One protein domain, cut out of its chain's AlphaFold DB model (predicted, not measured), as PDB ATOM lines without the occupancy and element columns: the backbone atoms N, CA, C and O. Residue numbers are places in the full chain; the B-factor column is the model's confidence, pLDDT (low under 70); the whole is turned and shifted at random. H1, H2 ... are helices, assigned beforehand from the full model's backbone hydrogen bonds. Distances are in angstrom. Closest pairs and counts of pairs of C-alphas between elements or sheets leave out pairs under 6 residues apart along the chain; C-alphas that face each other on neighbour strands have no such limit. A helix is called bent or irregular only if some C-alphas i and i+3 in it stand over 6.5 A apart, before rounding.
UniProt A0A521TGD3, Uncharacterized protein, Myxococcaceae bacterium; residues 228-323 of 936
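What this domain is: This is residues 228 to 323 of the 936 residues of an uncharacterized protein of Myxococcaceae bacterium (UniProt A0A521TGD3). This is a compact cluster of crossed helices with H2 in its middle: H1 stands across the first end of H2, H4 crosses H2 at nearly a right angle, and the short H5 folds back at the end of the printed part to pack on H1. H3 packs on H4 in a crossed pair, and a long loop, residues 267 to 286, swings out and folds back at the end of the longest axis that lies away from H1. The printed part has 96 residues with five named helices, in the order H1, H2, H3, H4, H5, and no named strand, and its class is all helix. It is compact, with a radius of gyration of the C-alphas of 12.6 A, and its C-alphas span 34 by 25 by 20 A.

How they stand to each other: H2, residues 254 to 266, is the hub and touches three other helices. With residues 254 to 258 alone it touches H1, residues 229 to 241; the closest C-alphas, those of Ala 237 and Pro 254, are 5.5 A apart. The lines of H1 and H2 are about perpendicular, at 77 degrees. H4, residues 300 to 311, touches H2 with residues 306 to 310 alone, and the closest C-alphas are those of Leu 257 and Ala 306, at 6.6 A. These two are about perpendicular as well, at 85 degrees. H5, residues 318 to 322, only just touches H2, with 3 pairs of C-alphas within 8 A, the closest being those of His 262 and Val 322, at 5.8 A. H1 also touches H5, with residues 232 to 236 alone; the closest C-alphas, those of Arg 232 and Ile 321, are 5.1 A apart. H3, residues 287 to 298, touches H4 at a steep tilt of 49 degrees, opposite ways, with the C-alphas of Val 291 and Ala 303 closest at 5.5 A. H3 and H2 are close but not clearly touching, with the C-alphas of Ile 265 and Phe 290 closest at 6.5 A. H1 and H3 are apart, and so are H3 and H5. In H1, H4 and H5 every O i to N i+4 pair is within hydrogen-bond range, while H2 has 7 of 9 and H3 has 6 of 8.

Where its parts are: H1 and H2 are the longest helices, with 13 residues each. H1 runs 18.5 A from C-alpha 229 at (56.442, 15.016, 18.055) to C-alpha 241 at (57.046, 15.303, 36.570). H2 runs 15.8 A from Pro 254 to Ala 266, and it is only just irregular: C-alphas 263 and 266 are 6.50 A apart. H4, Glu 300 to Gln 311, is 16.7 A long. H3, Glu 287 to Leu 298, is 13.3 A long and irregular, with C-alphas 293 and 296 at 7.5 A. H5 spans 5.6 A from Leu 318 to Val 322, where C-alpha 322 is at (50.812, 22.298, 21.645).

The domain as a whole: The two C-alphas farthest apart are those of Ser 242 and Pro 273, at 34.9 A. The first and last printed C-alphas, those of Pro 228 and Gly 323, are 9.7 A apart. The links from H1 to H2, of 12 residues, and from H2 to H3, of 20 residues, are long; the link from H3 to H4 is tight and the one from H4 to H5 short. The printed part has no cut. Its mean pLDDT is 90.8, and no printed residue is under 70.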
ATOM      1  N   PRO A 228      59.869  18.242  16.637       84.12
ATOM      2  CA  PRO A 228      59.367  16.892  16.404       84.12
ATOM      3  C   PRO A 228      58.410  16.410  17.502       84.12
ATOM      4  O   PRO A 228      58.551  16.762  18.676       84.12
ATOM      5  N   LEU A 229      57.459  15.542  17.137       84.44
ATOM      6  CA  LEU A 229      56.442  15.016  18.055       84.44
ATOM      7  C   LEU A 229      57.057  14.428  19.340       84.44
ATOM      8  O   LEU A 229      56.615  14.740  20.446       84.44
ATOM      9  N   ALA A 230      58.118  13.628  19.204       84.06
ATOM     10  CA  ALA A 230      58.797  12.991  20.332       84.06
ATOM     11  C   ALA A 230      59.429  13.999  21.314       84.06
ATOM     12  O   ALA A 230      59.419  13.774  22.529       84.06
ATOM     13  N   GLU A 231      59.957  15.117  20.811       89.25
ATOM     14  CA  GLU A 231      60.529  16.175  21.649       89.25
ATOM     15  C   GLU A 231      59.434  16.883  22.444       89.25
ATOM     16  O   GLU A 231      59.561  17.051  23.655       89.25
ATOM     17  N   ARG A 232      58.307  17.199  21.802       91.06
ATOM     18  CA  ARG A 232      57.168  17.866  22.451       91.06
ATOM     19  C   ARG A 232      56.533  17.008  23.546       91.06
ATOM     20  O   ARG A 232      56.226  17.519  24.623       91.06
ATOM     21  N   ILE A 233      56.412  15.698  23.316       90.12
ATOM     22  CA  ILE A 233      55.989  14.735  24.350       90.12
ATOM     23  C   ILE A 233      56.995  14.719  25.510       90.12
ATOM     24  O   ILE A 233      56.597  14.670  26.673       90.12
ATOM     25  N   THR A 234      58.297  14.803  25.220       90.19
ATOM     26  CA  THR A 234      59.348  14.845  26.249       90.19
ATOM     27  C   THR A 234      59.271  16.120  27.093       90.19
ATOM     28  O   THR A 234      59.415  16.049  28.314       90.19
ATOM     29  N   VAL A 235      59.014  17.275  26.472       92.50
ATOM     30  CA  VAL A 235      58.803  18.547  27.183       92.50
ATOM     31  C   VAL A 235      57.578  18.455  28.095       92.50
ATOM     32  O   VAL A 235      57.680  18.798  29.273       92.50
ATOM     33  N   LEU A 236      56.456  17.918  27.599       93.00
ATOM     34  CA  LEU A 236      55.260  17.697  28.417       93.00
ATOM     35  C   LEU A 236      55.544  16.770  29.606       93.00
ATOM     36  O   LEU A 236      55.197  17.109  30.733       93.00
ATOM     37  N   ALA A 237      56.190  15.625  29.374       91.44
ATOM     38  CA  ALA A 237      56.492  14.657  30.427       91.44
ATOM     39  C   ALA A 237      57.334  15.280  31.554       91.44
ATOM     40  O   ALA A 237      56.975  15.170  32.723       91.44
ATOM     41  N   ARG A 238      58.394  16.025  31.205       91.88
ATOM     42  CA  ARG A 238      59.233  16.738  32.188       91.88
ATOM     43  C   ARG A 238      58.446  17.781  32.982       91.88
ATOM     44  O   ARG A 238      58.674  17.944  34.182       91.88
ATOM     45  N   ALA A 239      57.536  18.495  32.319       90.56
ATOM     46  CA  ALA A 239      56.702  19.496  32.968       90.56
ATOM     47  C   ALA A 239      55.703  18.857  33.952       90.56
ATOM     48  O   ALA A 239      55.523  19.372  35.052       90.56
ATOM     49  N   LEU A 240      55.121  17.704  33.602       89.94
ATOM     50  CA  LEU A 240      54.242  16.933  34.489       89.94
ATOM     51  C   LEU A 240      54.994  16.341  35.687       89.94
ATOM     52  O   LEU A 240      54.486  16.384  36.806       89.94
ATOM     53  N   ASP A 241      56.212  15.835  35.483       89.38
ATOM     54  CA  ASP A 241      57.046  15.303  36.570       89.38
ATOM     55  C   ASP A 241      57.422  16.374  37.597       89.38
ATOM     56  O   ASP A 241      57.518  16.086  38.791       89.38
ATOM     57  N   SER A 242      57.587  17.614  37.133       86.94
ATOM     58  CA  SER A 242      57.909  18.772  37.971       86.94
ATOM     59  C   SER A 242      56.686  19.363  38.684       86.94
ATOM     60  O   SER A 242      56.837  20.247  39.530       86.94
ATOM     61  N   ALA A 243      55.470  18.911  38.359       85.56
ATOM     62  CA  ALA A 243      54.251  19.441  38.954       85.56
ATOM     63  C   ALA A 243      54.082  18.962  40.415       85.56
ATOM     64  O   ALA A 243      54.294  17.785  40.720       85.56
ATOM     65  N   PRO A 244      53.633  19.835  41.338       79.50
ATOM     66  CA  PRO A 244      53.523  19.506  42.764       79.50
ATOM     67  C   PRO A 244      52.399  18.507  43.082       79.50
ATOM     68  O   PRO A 244      52.366  17.931  44.169       79.50
ATOM     69  N   ARG A 245      51.459  18.302  42.153       87.81
ATOM     70  CA  ARG A 245      50.315  17.397  42.290       87.81
ATOM     71  C   ARG A 245      50.356  16.340  41.189       87.81
ATOM     72  O   ARG A 245      50.788  16.618  40.079       87.81
ATOM     73  N   LYS A 246      49.859  15.142  41.505       87.56
ATOM     74  CA  LYS A 246      49.664  14.045  40.550       87.56
ATOM     75  C   LYS A 246      48.289  14.111  39.877       87.56
ATOM     76  O   LYS A 246      47.287  14.421  40.531       87.56
ATOM     77  N   PHE A 247      48.247  13.790  38.588       87.81
ATOM     78  CA  PHE A 247      47.089  13.880  37.696       87.81
ATOM     79  C   PHE A 247      46.637  12.507  37.182       87.81
ATOM     80  O   PHE A 247      46.424  12.320  35.988       87.81
ATOM     81  N   ALA A 248      46.469  11.528  38.073       85.38
ATOM     82  CA  ALA A 248      46.108  10.168  37.678       85.38
ATOM     83  C   ALA A 248      44.812  10.144  36.831       85.38
ATOM     84  O   ALA A 248      43.823  10.764  37.236       85.38
ATOM     85  N   PRO A 249      44.771   9.424  35.696       86.25
ATOM     86  CA  PRO A 249      45.747   8.413  35.263       86.25
ATOM     87  C   PRO A 249      46.964   8.948  34.477       86.25
ATOM     88  O   PRO A 249      47.877   8.179  34.183       86.25
ATOM     89  N   TRP A 250      47.018  10.240  34.156       89.75
ATOM     90  CA  TRP A 250      47.943  10.816  33.172       89.75
ATOM     91  C   TRP A 250      49.420  10.818  33.571       89.75
ATOM     92  O   TRP A 250      50.278  10.830  32.692       89.75
ATOM     93  N   ASP A 251      49.738  10.728  34.865       83.56
ATOM     94  CA  ASP A 251      51.128  10.724  35.356       83.56
ATOM     95  C   ASP A 251      51.991   9.612  34.740       83.56
ATOM     96  O   ASP A 251      53.209   9.730  34.664       83.56
ATOM     97  N   LYS A 252      51.369   8.504  34.321       82.81
ATOM     98  CA  LYS A 252      52.051   7.353  33.704       82.81
ATOM     99  C   LYS A 252      51.869   7.297  32.183       82.81
ATOM    100  O   LYS A 252      52.363   6.366  31.547       82.81
ATOM    101  N   HIS A 253      51.145   8.264  31.624       86.56
ATOM    102  CA  HIS A 253      50.621   8.261  30.260       86.56
ATOM    103  C   HIS A 253      50.772   9.639  29.578       86.56
ATOM    104  O   HIS A 253      49.782  10.223  29.128       86.56
ATOM    105  N   PRO A 254      51.997  10.210  29.517       88.88
ATOM    106  CA  PRO A 254      52.212  11.543  28.951       88.88
ATOM    107  C   PRO A 254      51.977  11.606  27.435       88.88
ATOM    108  O   PRO A 254      51.583  12.653  26.935       88.88
ATOM    109  N   GLU A 255      52.188  10.512  26.697       87.88
ATOM    110  CA  GLU A 255      51.912  10.445  25.252       87.88
ATOM    111  C   GLU A 255      50.403  10.515  24.975       87.88
ATOM    112  O   GLU A 255      49.957  11.250  24.097       87.88
ATOM    113  N   GLU A 256      49.599   9.814  25.774       88.25
ATOM    114  CA  GLU A 256      48.144   9.830  25.655       88.25
ATOM    115  C   GLU A 256      47.557  11.178  26.103       88.25
ATOM    116  O   GLU A 256      46.690  11.728  25.422       88.25
ATOM    117  N   LEU A 257      48.071  11.761  27.197       92.12
ATOM    118  CA  LEU A 257      47.684  13.113  27.622       92.12
ATOM    119  C   LEU A 257      48.053  14.157  26.564       92.12
ATOM    120  O   LEU A 257      47.263  15.063  26.292       92.12
ATOM    121  N   PHE A 258      49.232  14.031  25.950       92.62
ATOM    122  CA  PHE A 258      49.618  14.879  24.829       92.62
ATOM    123  C   PHE A 258      48.600  14.775  23.693       92.62
ATOM    124  O   PHE A 258      48.215  15.798  23.136       92.62
ATOM    125  N   GLY A 259      48.144  13.563  23.366       91.12
ATOM    126  CA  GLY A 259      47.142  13.362  22.328       91.12
ATOM    127  C   GLY A 259      45.821  14.070  22.623       91.12
ATOM    128  O   GLY A 259      45.307  14.770  21.755       91.12
ATOM    129  N   GLU A 260      45.317  13.992  23.855       93.50
ATOM    130  CA  GLU A 260      44.109  14.727  24.266       93.50
ATOM    131  C   GLU A 260      44.317  16.249  24.264       93.50
ATOM    132  O   GLU A 260      43.442  17.001  23.823       93.50
ATOM    133  N   LEU A 261      45.487  16.720  24.705       94.75
ATOM    134  CA  LEU A 261      45.851  18.132  24.631       94.75
ATOM    135  C   LEU A 261      45.871  18.622  23.176       94.75
ATOM    136  O   LEU A 261      45.287  19.658  22.858       94.75
ATOM    137  N   HIS A 262      46.529  17.872  22.299       94.06
ATOM    138  CA  HIS A 262      46.751  18.235  20.908       94.06
ATOM    139  C   HIS A 262      45.465  18.164  20.076       94.06
ATOM    140  O   HIS A 262      45.121  19.146  19.425       94.06
ATOM    141  N   ALA A 263      44.737  17.046  20.128       93.44
ATOM    142  CA  ALA A 263      43.528  16.810  19.337       93.44
ATOM    143  C   ALA A 263      42.322  17.616  19.829       93.44
ATOM    144  O   ALA A 263      41.581  18.183  19.028       93.44
ATOM    145  N   TRP A 264      42.125  17.674  21.149       94.56
ATOM    146  CA  TRP A 264      40.862  18.118  21.732       94.56
ATOM    147  C   TRP A 264      41.002  19.417  22.514       94.56
ATOM    148  O   TRP A 264      40.343  20.392  22.159       94.56
ATOM    149  N   ILE A 265      41.858  19.482  23.540       96.06
ATOM    150  CA  ILE A 265      41.941  20.688  24.388       96.06
ATOM    151  C   ILE A 265      42.355  21.904  23.550       96.06
ATOM    152  O   ILE A 265      41.700  22.938  23.633       96.06
ATOM    153  N   ALA A 266      43.393  21.784  22.725       96.50
ATOM    154  CA  ALA A 266      43.791  22.827  21.784       96.50
ATOM    155  C   ALA A 266      43.172  22.622  20.395       96.50
ATOM    156  O   ALA A 266      42.643  23.557  19.796       96.50
ATOM    157  N   GLY A 267      43.221  21.389  19.887       95.75
ATOM    158  CA  GLY A 267      42.805  21.063  18.525       95.75
ATOM    159  C   GLY A 267      41.313  21.216  18.256       95.75
ATOM    160  O   GLY A 267      40.947  21.419  17.106       95.75
ATOM    161  N   ALA A 268      40.457  21.202  19.283       96.00
ATOM    162  CA  ALA A 268      39.015  21.409  19.162       96.00
ATOM    163  C   ALA A 268      38.532  22.705  19.836       96.00
ATOM    164  O   ALA A 268      37.339  22.851  20.108       96.00
ATOM    165  N   ALA A 269      39.431  23.668  20.084       95.94
ATOM    166  CA  ALA A 269      39.120  24.978  20.667       95.94
ATOM    167  C   ALA A 269      38.356  25.902  19.693       95.94
ATOM    168  O   ALA A 269      38.753  27.036  19.442       95.94
ATOM    169  N   LEU A 270      37.262  25.427  19.101       95.50
ATOM    170  CA  LEU A 270      36.548  26.123  18.036       95.50
ATOM    171  C   LEU A 270      35.790  27.352  18.560       95.50
ATOM    172  O   LEU A 270      35.142  27.287  19.604       95.50
ATOM    173  N   PRO A 271      35.788  28.473  17.821       93.75
ATOM    174  CA  PRO A 271      35.125  29.704  18.248       93.75
ATOM    175  C   PRO A 271      33.623  29.739  17.911       93.75
ATOM    176  O   PRO A 271      32.989  30.797  17.912       93.75
ATOM    177  N   THR A 272      33.059  28.588  17.573       92.00
ATOM    178  CA  THR A 272      31.645  28.344  17.281       92.00
ATOM    179  C   THR A 272      31.203  27.101  18.049       92.00
ATOM    180  O   THR A 272      32.055  26.271  18.376       92.00
ATOM    181  N   PRO A 273      29.901  26.933  18.347       92.12
ATOM    182  CA  PRO A 273      29.429  25.732  19.025       92.12
ATOM    183  C   PRO A 273      29.767  24.480  18.208       92.12
ATOM    184  O   PRO A 273      29.607  24.483  16.986       92.12
ATOM    185  N   PHE A 274      30.204  23.409  18.869       92.94
ATOM    186  CA  PHE A 274      30.597  22.168  18.196       92.94
ATOM    187  C   PHE A 274      30.189  20.947  19.015       92.94
ATOM    188  O   PHE A 274      30.576  20.818  20.173       92.94
ATOM    189  N   ARG A 275      29.376  20.055  18.429       91.00
ATOM    190  CA  ARG A 275      28.884  18.814  19.071       91.00
ATOM    191  C   ARG A 275      28.386  19.016  20.514       91.00
ATOM    192  O   ARG A 275      28.623  18.209  21.408       91.00
ATOM    193  N   GLY A 276      27.683  20.126  20.740       85.75
ATOM    194  CA  GLY A 276      27.124  20.510  22.036       85.75
ATOM    195  C   GLY A 276      28.079  21.270  22.963       85.75
ATOM    196  O   GLY A 276      27.599  21.836  23.944       85.75
ATOM    197  N   ALA A 277      29.382  21.332  22.682       89.88
ATOM    198  CA  ALA A 277      30.298  22.214  23.398       89.88
ATOM    199  C   ALA A 277      30.027  23.690  23.051       89.88
ATOM    200  O   ALA A 277      29.724  23.995  21.889       89.88
ATOM    201  N   PRO A 278      30.113  24.604  24.036       91.31
ATOM    202  CA  PRO A 278      29.983  26.034  23.783       91.31
ATOM    203  C   PRO A 278      31.178  26.570  22.969       91.31
ATOM    204  O   PRO A 278      32.239  25.940  22.955       91.31
ATOM    205  N   PRO A 279      31.037  27.741  22.318       92.56
ATOM    206  CA  PRO A 279      32.148  28.425  21.658       92.56
ATOM    207  C   PRO A 279      33.338  28.656  22.597       92.56
ATOM    208  O   PRO A 279      33.165  29.026  23.759       92.56
ATOM    209  N   CYS A 280      34.553  28.499  22.076       94.31
ATOM    210  CA  CYS A 280      35.791  28.759  22.799       94.31
ATOM    211  C   CYS A 280      36.360  30.151  22.478       94.31
ATOM    212  O   CYS A 280      36.687  30.466  21.331       94.31
ATOM    213  N   GLU A 281      36.542  30.972  23.511       90.06
ATOM    214  CA  GLU A 281      37.106  32.327  23.393       90.06
ATOM    215  C   GLU A 281      38.639  32.347  23.264       90.06
ATOM    216  O   GLU A 281      39.204  33.361  22.866       90.06
ATOM    217  N   GLY A 282      39.326  31.254  23.612       91.00
ATOM    218  CA  GLY A 282      40.787  31.205  23.726       91.00
ATOM    219  C   GLY A 282      41.447  30.108  22.891       91.00
ATOM    220  O   GLY A 282      40.841  29.530  21.992       91.00
ATOM    221  N   GLN A 283      42.719  29.831  23.202       94.50
ATOM    222  CA  GLN A 283      43.512  28.789  22.535       94.50
ATOM    223  C   GLN A 283      43.241  27.376  23.062       94.50
ATOM    224  O   GLN A 283      43.602  26.412  22.396       94.50
ATOM    225  N   LEU A 284      42.622  27.258  24.238       95.81
ATOM    226  CA  LEU A 284      42.367  25.991  24.914       95.81
ATOM    227  C   LEU A 284      40.913  25.918  25.382       95.81
ATOM    228  O   LEU A 284      40.364  26.895  25.901       95.81
ATOM    229  N   LEU A 285      40.310  24.738  25.258       94.94
ATOM    230  CA  LEU A 285      39.018  24.428  25.852       94.94
ATOM    231  C   LEU A 285      39.085  24.511  27.381       94.94
ATOM    232  O   LEU A 285      40.033  24.052  28.018       94.94
ATOM    233  N   ARG A 286      38.027  25.074  27.973       91.50
ATOM    234  CA  ARG A 286      37.801  25.051  29.424       91.50
ATOM    235  C   ARG A 286      37.230  23.692  29.843       91.50
ATOM    236  O   ARG A 286      36.689  22.961  29.011       91.50
ATOM    237  N   GLU A 287      37.313  23.388  31.140       93.94
ATOM    238  CA  GLU A 287      36.907  22.095  31.713       93.94
ATOM    239  C   GLU A 287      35.502  21.664  31.272       93.94
ATOM    240  O   GLU A 287      35.343  20.562  30.759       93.94
ATOM    241  N   GLU A 288      34.506  22.548  31.374       92.25
ATOM    242  CA  GLU A 288      33.116  22.243  31.006       92.25
ATOM    243  C   GLU A 288      32.979  21.756  29.552       92.25
ATOM    244  O   GLU A 288      32.355  20.726  29.288       92.25
ATOM    245  N   ALA A 289      33.600  22.467  28.606       93.25
ATOM    246  CA  ALA A 289      33.537  22.132  27.187       93.25
ATOM    247  C   ALA A 289      34.276  20.820  26.886       93.25
ATOM    248  O   ALA A 289      33.753  19.969  26.166       93.25
ATOM    249  N   PHE A 290      35.466  20.633  27.466       94.62
ATOM    250  CA  PHE A 290      36.259  19.423  27.264       94.62
ATOM    251  C   PHE A 290      35.578  18.181  27.855       94.62
ATOM    252  O   PHE A 290      35.430  17.173  27.167       94.62
ATOM    253  N   VAL A 291      35.085  18.266  29.094       93.75
ATOM    254  CA  VAL A 291      34.346  17.179  29.756       93.75
ATOM    255  C   VAL A 291      33.107  16.810  28.945       93.75
ATOM    256  O   VAL A 291      32.862  15.628  28.711       93.75
ATOM    257  N   LYS A 292      32.362  17.792  28.427       92.06
ATOM    258  CA  LYS A 292      31.181  17.529  27.592       92.06
ATOM    259  C   LYS A 292      31.510  16.746  26.316       92.06
ATOM    260  O   LYS A 292      30.729  15.880  25.924       92.06
ATOM    261  N   LEU A 293      32.654  17.027  25.690       90.62
ATOM    262  CA  LEU A 293      33.108  16.331  24.480       90.62
ATOM    263  C   LEU A 293      33.694  14.946  24.778       90.62
ATOM    264  O   LEU A 293      33.499  14.024  23.987       90.62
ATOM    265  N   ARG A 294      34.415  14.793  25.895       90.94
ATOM    266  CA  ARG A 294      35.297  13.638  26.123       90.94
ATOM    267  C   ARG A 294      34.897  12.710  27.255       90.94
ATOM    268  O   ARG A 294      35.366  11.580  27.250       90.94
ATOM    269  N   ALA A 295      34.000  13.083  28.168       88.44
ATOM    270  CA  ALA A 295      33.642  12.227  29.308       88.44
ATOM    271  C   ALA A 295      33.064  10.863  28.894       88.44
ATOM    272  O   ALA A 295      33.263   9.877  29.592       88.44
ATOM    273  N   LYS A 296      32.395  10.772  27.736       84.94
ATOM    274  CA  LYS A 296      31.926   9.481  27.197       84.94
ATOM    275  C   LYS A 296      33.070   8.561  26.772       84.94
ATOM    276  O   LYS A 296      32.901   7.350  26.783       84.94
ATOM    277  N   THR A 297      34.194   9.141  26.363       84.31
ATOM    278  CA  THR A 297      35.374   8.416  25.898       84.31
ATOM    279  C   THR A 297      36.355   8.169  27.026       84.31
ATOM    280  O   THR A 297      36.838   7.061  27.112       84.31
ATOM    281  N   LEU A 298      36.639   9.161  27.870       85.81
ATOM    282  CA  LEU A 298      37.676   9.116  28.903       85.81
ATOM    283  C   LEU A 298      37.171   8.726  30.290       85.81
ATOM    284  O   LEU A 298      37.995   8.409  31.129       85.81
ATOM    285  N   ASP A 299      35.861   8.764  30.528       87.38
ATOM    286  CA  ASP A 299      35.262   9.037  31.838       87.38
ATOM    287  C   ASP A 299      35.445  10.494  32.310       87.38
ATOM    288  O   ASP A 299      36.293  11.257  31.840       87.38
ATOM    289  N   GLU A 300      34.569  10.920  33.221       90.56
ATOM    290  CA  GLU A 300      34.532  12.301  33.699       90.56
ATOM    291  C   GLU A 300      35.761  12.670  34.542       90.56
ATOM    292  O   GLU A 300      36.260  13.795  34.456       90.56
ATOM    293  N   ARG A 301      36.286  11.732  35.338       90.88
ATOM    294  CA  ARG A 301      37.426  11.978  36.227       90.88
ATOM    295  C   ARG A 301      38.702  12.169  35.418       90.88
ATOM    296  O   ARG A 301      39.429  13.132  35.662       90.88
ATOM    297  N   ALA A 302      38.981  11.280  34.469       90.75
ATOM    298  CA  ALA A 302      40.140  11.392  33.598       90.75
ATOM    299  C   ALA A 302      40.042  12.652  32.728       90.75
ATOM    300  O   ALA A 302      41.037  13.368  32.603       90.75
ATOM    301  N   ALA A 303      38.847  12.985  32.218       92.94
ATOM    302  CA  ALA A 303      38.639  14.206  31.443       92.94
ATOM    303  C   ALA A 303      38.942  15.480  32.256       92.94
ATOM    304  O   ALA A 303      39.697  16.339  31.800       92.94
ATOM    305  N   ARG A 304      38.422  15.593  33.487       94.31
ATOM    306  CA  ARG A 304      38.736  16.730  34.375       94.31
ATOM    307  C   ARG A 304      40.226  16.788  34.712       94.31
ATOM    308  O   ARG A 304      40.839  17.849  34.626       94.31
ATOM    309  N   ASN A 305      40.833  15.644  35.032       93.94
ATOM    310  CA  ASN A 305      42.253  15.583  35.376       93.94
ATOM    311  C   ASN A 305      43.173  15.932  34.195       93.94
ATOM    312  O   ASN A 305      44.252  16.465  34.435       93.94
ATOM    313  N   ALA A 306      42.758  15.695  32.946       94.06
ATOM    314  CA  ALA A 306      43.518  16.116  31.766       94.06
ATOM    315  C   ALA A 306      43.598  17.647  31.680       94.06
ATOM    316  O   ALA A 306      44.676  18.210  31.499       94.06
ATOM    317  N   VAL A 307      42.469  18.332  31.886       94.06
ATOM    318  CA  VAL A 307      42.415  19.803  31.886       94.06
ATOM    319  C   VAL A 307      43.210  20.376  33.054       94.06
ATOM    320  O   VAL A 307      43.984  21.311  32.860       94.06
ATOM    321  N   GLN A 308      43.090  19.784  34.246       93.31
ATOM    322  CA  GLN A 308      43.872  20.194  35.418       93.31
ATOM    323  C   GLN A 308      45.379  20.010  35.205       93.31
ATOM    324  O   GLN A 308      46.153  20.875  35.614       93.31
ATOM    325  N   ALA A 309      45.797  18.928  34.540       92.56
ATOM    326  CA  ALA A 309      47.199  18.703  34.201       92.56
ATOM    327  C   ALA A 309      47.732  19.818  33.294       92.56
ATOM    328  O   ALA A 309      48.784  20.379  33.573       92.56
ATOM    329  N   VAL A 310      46.972  20.197  32.259       90.19
ATOM    330  CA  VAL A 310      47.337  21.281  31.330       90.19
ATOM    331  C   VAL A 310      47.356  22.645  32.022       90.19
ATOM    332  O   VAL A 310      48.254  23.443  31.770       90.19
ATOM    333  N   GLN A 311      46.403  22.914  32.918       90.75
ATOM    334  CA  GLN A 311      46.344  24.158  33.699       90.75
ATOM    335  C   GLN A 311      47.503  24.308  34.693       90.75
ATOM    336  O   GLN A 311      47.832  25.430  35.071       90.75
ATOM    337  N   ALA A 312      48.104  23.200  35.128       90.31
ATOM    338  CA  ALA A 312      49.248  23.207  36.032       90.31
ATOM    339  C   ALA A 312      50.593  23.446  35.323       90.31
ATOM    340  O   ALA A 312      51.596  23.676  35.998       90.31
ATOM    341  N   LEU A 313      50.630  23.382  33.988       90.38
ATOM    342  CA  LEU A 313      51.833  23.666  33.205       90.38
ATOM    343  C   LEU A 313      52.134  25.170  33.200       90.38
ATOM    344  O   LEU A 313      51.220  25.993  33.242       90.38
ATOM    345  N   ASP A 314      53.413  25.537  33.067       90.50
ATOM    346  CA  ASP A 314      53.787  26.926  32.781       90.50
ATOM    347  C   ASP A 314      53.127  27.361  31.455       90.50
ATOM    348  O   ASP A 314      53.409  26.763  30.407       90.50
ATOM    349  N   PRO A 315      52.279  28.410  31.452       90.69
ATOM    350  CA  PRO A 315      51.606  28.876  30.244       90.69
ATOM    351  C   PRO A 315      52.553  29.237  29.093       90.69
ATOM    352  O   PRO A 315      52.147  29.204  27.931       90.69
ATOM    353  N   ARG A 316      53.816  29.570  29.392       91.69
ATOM    354  CA  ARG A 316      54.847  29.885  28.391       91.69
ATOM    355  C   ARG A 316      55.293  28.663  27.589       91.69
ATOM    356  O   ARG A 316      55.735  28.837  26.459       91.69
ATOM    357  N   LEU A 317      55.146  27.457  28.140       92.00
ATOM    358  CA  LEU A 317      55.488  26.197  27.469       92.00
ATOM    359  C   LEU A 317      54.364  25.700  26.554       92.00
ATOM    360  O   LEU A 317      54.613  24.905  25.650       92.00
ATOM    361  N   LEU A 318      53.125  26.161  26.748       92.12
ATOM    362  CA  LEU A 318      51.970  25.675  25.985       92.12
ATOM    363  C   LEU A 318      52.114  25.850  24.465       92.12
ATOM    364  O   LEU A 318      51.827  24.886  23.764       92.12
ATOM    365  N   PRO A 319      52.590  26.983  23.910       92.06
ATOM    366  CA  PRO A 319      52.780  27.102  22.462       92.06
ATOM    367  C   PRO A 319      53.807  26.108  21.897       92.06
ATOM    368  O   PRO A 319      53.662  25.667  20.758       92.06
ATOM    369  N   GLU A 320      54.829  25.750  22.680       91.06
ATOM    370  CA  GLU A 320      55.867  24.782  22.305       91.06
ATOM    371  C   GLU A 320      55.337  23.344  22.378       91.06
ATOM    372  O   GLU A 320      55.474  22.574  21.427       91.06
ATOM    373  N   ILE A 321      54.654  23.000  23.474       92.06
ATOM    374  CA  ILE A 321      54.047  21.680  23.668       92.06
ATOM    375  C   ILE A 321      52.926  21.463  22.650       92.06
ATOM    376  O   ILE A 321      52.896  20.432  21.985       92.06
ATOM    377  N   VAL A 322      52.008  22.419  22.495       91.38
ATOM    378  CA  VAL A 322      50.812  22.298  21.645       91.38
ATOM    379  C   VAL A 322      51.130  22.462  20.163       91.38
ATOM    380  O   VAL A 322      50.498  21.789  19.358       91.38
ATOM    381  N   GLY A 323      52.113  23.276  19.776       91.81
ATOM    382  CA  GLY A 323      52.508  23.431  18.373       91.81
ATOM    383  C   GLY A 323      51.423  24.075  17.500       91.81
ATOM    384  O   GLY A 323      50.805  25.064  17.897       91.81
TER     385      GLY A 323